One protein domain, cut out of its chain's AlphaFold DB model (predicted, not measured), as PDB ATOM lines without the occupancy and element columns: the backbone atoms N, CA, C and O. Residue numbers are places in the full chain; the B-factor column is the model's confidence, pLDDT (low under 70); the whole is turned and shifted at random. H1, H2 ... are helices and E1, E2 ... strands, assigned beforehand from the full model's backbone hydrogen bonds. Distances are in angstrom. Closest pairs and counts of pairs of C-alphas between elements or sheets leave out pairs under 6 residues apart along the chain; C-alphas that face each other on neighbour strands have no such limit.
ATOM      1  N   LEU A 214     115.870  96.642 123.041       77.31
ATOM      2  CA  LEU A 214     115.657  96.601 121.594       77.31
ATOM      3  C   LEU A 214     116.757  97.434 120.926       77.31
ATOM      4  O   LEU A 214     116.975  98.587 121.308       77.31
ATOM      5  N   ARG A 215     117.417  96.895 119.904       76.50
ATOM      6  CA  ARG A 215     118.418  97.616 119.107       76.50
ATOM      7  C   ARG A 215     117.944  97.747 117.675       76.50
ATOM      8  O   ARG A 215     117.533  96.764 117.069       76.50
ATOM      9  N   LEU A 216     118.027  98.955 117.139       77.75
ATOM     10  CA  LEU A 216     117.564  99.279 115.797       77.75
ATOM     11  C   LEU A 216     118.687  99.978 115.048       77.75
ATOM     12  O   LEU A 216     119.110 101.063 115.441       77.75
ATOM     13  N   LYS A 217     119.182  99.340 113.987       79.12
ATOM     14  CA  LYS A 217     120.161  99.921 113.068       79.12
ATOM     15  C   LYS A 217     119.409 100.698 111.984       79.12
ATOM     16  O   LYS A 217     118.479 100.166 111.387       79.12
ATOM     17  N   ILE A 218     119.818 101.936 111.741       79.44
ATOM     18  CA  ILE A 218     119.346 102.780 110.647       79.44
ATOM     19  C   ILE A 218     120.425 102.746 109.563       79.44
ATOM     20  O   ILE A 218     121.594 103.036 109.835       79.44
ATOM     21  N   MET A 219     120.010 102.399 108.350       73.81
ATOM     22  CA  MET A 219     120.841 102.319 107.150       73.81
ATOM     23  C   MET A 219     120.337 103.350 106.133       73.81
ATOM     24  O   MET A 219     119.125 103.551 106.029       73.81
ATOM     25  N   ASP A 220     121.243 104.005 105.411       72.12
ATOM     26  CA  ASP A 220     120.913 104.831 104.250       72.12
ATOM     27  C   ASP A 220     120.928 103.937 103.015       72.12
ATOM     28  O   ASP A 220     121.890 103.198 102.800       72.12
ATOM     29  N   LYS A 221     119.841 103.957 102.242       64.81
ATOM     30  CA  LYS A 221     119.651 102.995 101.158       64.81
ATOM     31  C   LYS A 221     120.267 103.509  99.870       64.81
ATOM     32  O   LYS A 221     119.689 104.372  99.200       64.81
ATOM     33  N   ASP A 222     121.386 102.919  99.487       60.88
ATOM     34  CA  ASP A 222     122.150 103.355  98.331       60.88
ATOM     35  C   ASP A 222     121.738 102.616  97.051       60.88
ATOM     36  O   ASP A 222     121.253 101.487  97.051       60.88
ATOM     37  N   THR A 223     121.882 103.285  95.904       34.78
ATOM     38  CA  THR A 223     121.445 102.712  94.609       34.78
ATOM     39  C   THR A 223     122.558 101.939  93.891       34.78
ATOM     40  O   THR A 223     122.274 101.152  92.991       34.78
ATOM     41  N   PHE A 224     123.826 102.183  94.244       29.38
ATOM     42  CA  PHE A 224     125.006 101.646  93.542       29.38
ATOM     43  C   PHE A 224     126.191 101.320  94.475       29.38
ATOM     44  O   PHE A 224     127.301 101.071  94.003       29.38
ATOM     45  N   THR A 225     125.962 101.350  95.785       40.12
ATOM     46  CA  THR A 225     126.929 101.117  96.866       40.12
ATOM     47  C   THR A 225     126.234 100.307  97.960       40.12
ATOM     48  O   THR A 225     125.010 100.206  97.955       40.12
ATOM     49  N   ALA A 226     127.000  99.679  98.856       41.88
ATOM     50  CA  ALA A 226     126.417  99.023 100.025       41.88
ATOM     51  C   ALA A 226     125.764 100.075 100.937       41.88
ATOM     52  O   ALA A 226     126.335 101.151 101.105       41.88
ATOM     53  N   ASP A 227     124.602  99.750 101.509       66.56
ATOM     54  CA  ASP A 227     123.823 100.671 102.340       66.56
ATOM     55  C   ASP A 227     124.667 101.224 103.507       66.56
ATOM     56  O   ASP A 227     125.263 100.477 104.291       66.56
ATOM     57  N   ASP A 228     124.726 102.551 103.630       67.19
ATOM     58  CA  ASP A 228     125.632 103.228 104.558       67.19
ATOM     59  C   ASP A 228     125.041 103.234 105.982       67.19
ATOM     60  O   ASP A 228     123.901 103.639 106.217       67.19
ATOM     61  N   PHE A 229     125.808 102.797 106.986       72.19
ATOM     62  CA  PHE A 229     125.324 102.764 108.375       72.19
ATOM     63  C   PHE A 229     125.187 104.180 108.961       72.19
ATOM     64  O   PHE A 229     126.180 104.813 109.338       72.19
ATOM     65  N   VAL A 230     123.946 104.650 109.119       74.00
ATOM     66  CA  VAL A 230     123.615 105.979 109.666       74.00
ATOM     67  C   VAL A 230     123.803 106.013 111.182       74.00
ATOM     68  O   VAL A 230     124.359 106.977 111.719       74.00
ATOM     69  N   GLY A 231     123.362 104.961 111.879       74.62
ATOM     70  CA  GLY A 231     123.512 104.817 113.327       74.62
ATOM     71  C   GLY A 231     122.626 103.734 113.947       74.62
ATOM     72  O   GLY A 231     121.816 103.107 113.276       74.62
ATOM     73  N   GLU A 232     122.770 103.516 115.250       81.75
ATOM     74  CA  GLU A 232     121.973 102.586 116.059       81.75
ATOM     75  C   GLU A 232     121.197 103.369 117.127       81.75
ATOM     76  O   GLU A 232     121.739 104.278 117.761       81.75
ATOM     77  N   ALA A 233     119.931 103.013 117.334       82.00
ATOM     78  CA  ALA A 233     119.125 103.435 118.473       82.00
ATOM     79  C   ALA A 233     118.901 102.243 119.414       82.00
ATOM     80  O   ALA A 233     118.568 101.142 118.970       82.00
ATOM     81  N   THR A 234     119.061 102.469 120.718       81.31
ATOM     82  CA  THR A 234     118.857 101.451 121.760       81.31
ATOM     83  C   THR A 234     117.691 101.859 122.655       81.31
ATOM     84  O   THR A 234     117.686 102.961 123.210       81.31
ATOM     85  N   ILE A 235     116.707 100.973 122.800       83.06
ATOM     86  CA  ILE A 235     115.468 101.196 123.548       83.06
ATOM     87  C   ILE A 235     115.433 100.216 124.729       83.06
ATOM     88  O   ILE A 235     115.373  99.010 124.495       83.06
ATOM     89  N   PRO A 236     115.453 100.677 125.991       76.69
ATOM     90  CA  PRO A 236     115.291  99.787 127.136       76.69
ATOM     91  C   PRO A 236     113.855  99.246 127.185       76.69
ATOM     92  O   PRO A 236     112.900 100.018 127.082       76.69
ATOM     93  N   LEU A 237     113.697  97.934 127.370       80.62
ATOM     94  CA  LEU A 237     112.386  97.270 127.408       80.62
ATOM     95  C   LEU A 237     111.781  97.180 128.819       80.62
ATOM     96  O   LEU A 237     110.577  96.984 128.950       80.62
ATOM     97  N   GLU A 238     112.564  97.415 129.878       78.44
ATOM     98  CA  GLU A 238     112.078  97.443 131.271       78.44
ATOM     99  C   GLU A 238     110.804  98.311 131.465       78.44
ATOM    100  O   GLU A 238     109.848  97.825 132.078       78.44
ATOM    101  N   PRO A 239     110.691  99.537 130.901       73.19
ATOM    102  CA  PRO A 239     109.466 100.331 131.016       73.19
ATOM    103  C   PRO A 239     108.288  99.755 130.211       73.19
ATOM    104  O   PRO A 239     107.137  99.926 130.607       73.19
ATOM    105  N   LEU A 240     108.553  99.051 129.102       74.25
ATOM    106  CA  LEU A 240     107.520  98.418 128.275       74.25
ATOM    107  C   LEU A 240     106.838  97.269 129.027       74.25
ATOM    108  O   LEU A 240     105.612  97.183 129.023       74.25
ATOM    109  N   PHE A 241     107.614  96.431 129.716       72.50
ATOM    110  CA  PHE A 241     107.079  95.344 130.539       72.50
ATOM    111  C   PHE A 241     106.318  95.860 131.773       72.50
ATOM    112  O   PHE A 241     105.372  95.220 132.228       72.50
ATOM    113  N   ALA A 242     106.681  97.039 132.293       67.44
ATOM    114  CA  ALA A 242     105.989  97.672 133.416       67.44
ATOM    115  C   ALA A 242     104.666  98.367 133.027       67.44
ATOM    116  O   ALA A 242     103.713  98.340 133.807       67.44
ATOM    117  N   GLU A 243     104.601  99.005 131.852       64.19
ATOM    118  CA  GLU A 243     103.451  99.824 131.424       64.19
ATOM    119  C   GLU A 243     102.575  99.164 130.337       64.19
ATOM    120  O   GLU A 243     101.498  99.675 130.021       64.19
ATOM    121  N   GLY A 244     103.000  98.036 129.754       57.94
ATOM    122  CA  GLY A 244     102.308  97.312 128.669       57.94
ATOM    123  C   GLY A 244     102.345  98.014 127.302       57.94
ATOM    124  O   GLY A 244     102.035  97.423 126.271       57.94
ATOM    125  N   SER A 245     102.745  99.283 127.257       65.81
ATOM    126  CA  SER A 245     102.953 100.043 126.025       65.81
ATOM    127  C   SER A 245     103.874 101.223 126.293       65.81
ATOM    128  O   SER A 245     103.769 101.861 127.337       65.81
ATOM    129  N   LEU A 246     104.737 101.541 125.331       66.25
ATOM    130  CA  LEU A 246     105.477 102.794 125.287       66.25
ATOM    131  C   LEU A 246     104.933 103.651 124.140       66.25
ATOM    132  O   LEU A 246     104.945 103.207 122.988       66.25
ATOM    133  N   PRO A 247     104.455 104.879 124.407       67.31
ATOM    134  CA  PRO A 247     103.972 105.760 123.353       67.31
ATOM    135  C   PRO A 247     105.122 106.167 122.412       67.31
ATOM    136  O   PRO A 247     106.280 106.150 122.834       67.31
ATOM    137  N   PRO A 248     104.831 106.598 121.168       72.12
ATOM    138  CA  PRO A 248     105.833 107.064 120.208       72.12
ATOM    139  C   PRO A 248     106.791 108.137 120.758       72.12
ATOM    140  O   PRO A 248     106.462 109.327 120.799       72.12
ATOM    141  N   THR A 249     107.988 107.699 121.148       73.94
ATOM    142  CA  THR A 249     109.010 108.450 121.894       73.94
ATOM    143  C   THR A 249     110.273 108.611 121.049       73.94
ATOM    144  O   THR A 249     110.593 107.730 120.255       73.94
ATOM    145  N   MET A 250     110.977 109.740 121.187       76.88
ATOM    146  CA  MET A 250     112.249 109.978 120.490       76.88
ATOM    147  C   MET A 250     113.393 109.237 121.196       76.88
ATOM    148  O   MET A 250     113.562 109.380 122.408       76.88
ATOM    149  N   TYR A 251     114.207 108.513 120.432       77.12
ATOM    150  CA  TYR A 251     115.432 107.852 120.882       77.12
ATOM    151  C   TYR A 251     116.620 108.347 120.062       77.12
ATOM    152  O   TYR A 251     116.517 108.483 118.844       77.12
ATOM    153  N   ASN A 252     117.754 108.602 120.714       78.50
ATOM    154  CA  ASN A 252     118.963 109.054 120.027       78.50
ATOM    155  C   ASN A 252     119.504 107.960 119.100       78.50
ATOM    156  O   ASN A 252     119.735 106.834 119.541       78.50
ATOM    157  N   VAL A 253     119.787 108.336 117.858       80.19
ATOM    158  CA  VAL A 253     120.560 107.543 116.902       80.19
ATOM    159  C   VAL A 253     122.033 107.905 117.078       80.19
ATOM    160  O   VAL A 253     122.388 109.088 117.066       80.19
ATOM    161  N   VAL A 254     122.902 106.907 117.257       72.75
ATOM    162  CA  VAL A 254     124.348 107.116 117.431       72.75
ATOM    163  C   VAL A 254     125.181 106.270 116.474       72.75
ATOM    164  O   VAL A 254     124.847 105.125 116.186       72.75
ATOM    165  N   ASN A 255     126.296 106.812 115.986       74.50
ATOM    166  CA  ASN A 255     127.209 106.073 115.110       74.50
ATOM    167  C   ASN A 255     128.075 105.050 115.890       74.50
ATOM    168  O   ASN A 255     128.023 104.966 117.120       74.50
ATOM    169  N   LYS A 256     128.952 104.316 115.184       71.56
ATOM    170  CA  LYS A 256     129.881 103.328 115.783       71.56
ATOM    171  C   LYS A 256     130.850 103.931 116.827       71.56
ATOM    172  O   LYS A 256     131.330 103.210 117.697       71.56
ATOM    173  N   ASN A 257     131.098 105.245 116.793       72.44
ATOM    174  CA  ASN A 257     131.910 105.988 117.771       72.44
ATOM    175  C   ASN A 257     131.086 106.564 118.943       72.44
ATOM    176  O   ASN A 257     131.655 107.160 119.859       72.44
ATOM    177  N   ARG A 258     129.762 106.351 118.946       67.44
ATOM    178  CA  ARG A 258     128.763 106.928 119.863       67.44
ATOM    179  C   ARG A 258     128.518 108.435 119.691       67.44
ATOM    180  O   ARG A 258     127.966 109.059 120.600       67.44
ATOM    181  N   ASP A 259     128.880 109.016 118.548       67.56
ATOM    182  CA  ASP A 259     128.490 110.390 118.221       67.56
ATOM    183  C   ASP A 259     126.996 110.443 117.876       67.56
ATOM    184  O   ASP A 259     126.465 109.539 117.230       67.56
ATOM    185  N   TYR A 260     126.323 111.518 118.285       73.12
ATOM    186  CA  TYR A 260     124.912 111.763 117.980       73.12
ATOM    187  C   TYR A 260     124.712 112.022 116.480       73.12
ATOM    188  O   TYR A 260     125.312 112.941 115.923       73.12
ATOM    189  N   HIS A 261     123.851 111.220 115.854       70.75
ATOM    190  CA  HIS A 261     123.575 111.217 114.414       70.75
ATOM    191  C   HIS A 261     122.099 111.503 114.071       70.75
ATOM    192  O   HIS A 261     121.750 111.585 112.898       70.75
ATOM    193  N   GLY A 262     121.238 111.706 115.073       71.81
ATOM    194  CA  GLY A 262     119.829 112.058 114.897       71.81
ATOM    195  C   GLY A 262     118.956 111.515 116.025       71.81
ATOM    196  O   GLY A 262     119.457 111.057 117.053       71.81
ATOM    197  N   GLU A 263     117.641 111.535 115.823       77.12
ATOM    198  CA  GLU A 263     116.660 110.905 116.709       77.12
ATOM    199  C   GLU A 263     115.630 110.133 115.875       77.12
ATOM    200  O   GLU A 263     115.184 110.618 114.837       77.12
ATOM    201  N   ILE A 264     115.216 108.956 116.344       76.38
ATOM    202  CA  ILE A 264     114.164 108.131 115.735       76.38
ATOM    203  C   ILE A 264     112.955 108.050 116.672       76.38
ATOM    204  O   ILE A 264     113.116 107.949 117.890       76.38
ATOM    205  N   LYS A 265     111.734 108.120 116.131       75.56
ATOM    206  CA  LYS A 265     110.496 108.144 116.925       75.56
ATOM    207  C   LYS A 265     109.792 106.792 116.906       75.56
ATOM    208  O   LYS A 265     109.282 106.392 115.865       75.56
ATOM    209  N   ILE A 266     109.716 106.116 118.051       71.12
ATOM    210  CA  ILE A 266     109.240 104.726 118.132       71.12
ATOM    211  C   ILE A 266     108.290 104.534 119.308       71.12
ATOM    212  O   ILE A 266     108.557 104.983 120.423       71.12
ATOM    213  N   GLY A 267     107.158 103.885 119.037       68.19
ATOM    214  CA  GLY A 267     106.236 103.374 120.048       68.19
ATOM    215  C   GLY A 267     106.273 101.851 120.045       68.19
ATOM    216  O   GLY A 267     106.481 101.247 118.997       68.19
ATOM    217  N   LEU A 268     106.079 101.242 121.209       68.50
ATOM    218  CA  LEU A 268     106.068  99.792 121.397       68.50
ATOM    219  C   LEU A 268     104.790  99.399 122.140       68.50
ATOM    220  O   LEU A 268     104.272 100.164 122.950       68.50
ATOM    221  N   THR A 269     104.257  98.213 121.883       61.59
ATOM    222  CA  THR A 269     103.136  97.645 122.647       61.59
ATOM    223  C   THR A 269     103.486  96.209 122.979       61.59
ATOM    224  O   THR A 269     103.933  95.474 122.106       61.59
ATOM    225  N   PHE A 270     103.322  95.836 124.243       62.09
ATOM    226  CA  PHE A 270     103.621  94.505 124.743       62.09
ATOM    227  C   PHE A 270     102.337  93.877 125.259       62.09
ATOM    228  O   PHE A 270     101.693  94.389 126.176       62.09
TER     229      PHE A 270
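What this domain is: This is residues 214 to 270 of the 825 residues of the protein "Calcium-dependent lipid-binding family protein" of Prunus dulcis (UniProt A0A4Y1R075). Two long strand hairpins, E1 with E2 and E3 with E4, come together where E2 meets E3, and the short helix H1 joins them at one end of an elongated shape. The link between E1 and E2, residues 221 to 227, lies at the opposite end, while E3 bends on its way along the second hairpin. The printed part has 57 residues, with four named strands and one named helix in the order E1, E2, H1, E3, E4; each hairpin is its own antiparallel sheet of two strands, and the class is mostly strand. The whole is loose, with a radius of gyration of the C-alphas of 13.4 A and spans of 43 by 23 by 14 A.

Where its parts are: Find C-alpha 214 at (115.657, 96.601, 121.594); from there E1, residues 214 to 220, runs 19.9 A. E2, residues 228 to 236, then runs 25.1 A. Look next at C-alpha 238, at (112.078, 97.443, 131.271), where H1, residues 238 to 243, begins. E3, residues 245 to 254, is 24.1 A long from first to last C-alpha and bends by 71 degrees at residue 248. E4, residues 260 to 269, runs 26.4 A to C-alpha 269 at (103.136, 97.645, 122.647).

How they stand to each other: Start with the hairpin E1 and E2, antiparallel at 161 degrees: N 216 and O 233 are 2.9 A apart, and N 220 and O 228 are 2.8 A apart, both within hydrogen-bond range. Go on to Ala 233 and Val 253, the closest C-alphas of E2 and E3, 4.6 A apart; these strands have 13 pairs of C-alphas within 8 A. The closest C-alphas of E2 and E4 are those of Gly 231 and His 261, at 6.5 A. In H1 every O i to N i+4 pair is within hydrogen-bond range. Its closest C-alpha pair with E3 is Leu 240 and Leu 246, at 5.7 A. In the hairpin E3 and E4, also antiparallel at 161 degrees, find N 251 and O 264 at 2.8 A and N 268 and O 246 at 2.9 A, both within hydrogen-bond range. E1 is apart from H1 and from E4.

The domain as a whole: The two C-alphas farthest apart are those of Phe 224 and Ala 242, 44.4 A. The printed part, 214 to 270, has no cut. The link from E1 to E2 is short, and the other three are tight. The mean pLDDT of the printed part is 70.1; look for values under 70 at residues 221 to 228, 242 to 247, 258 to 259 and 267 to 270.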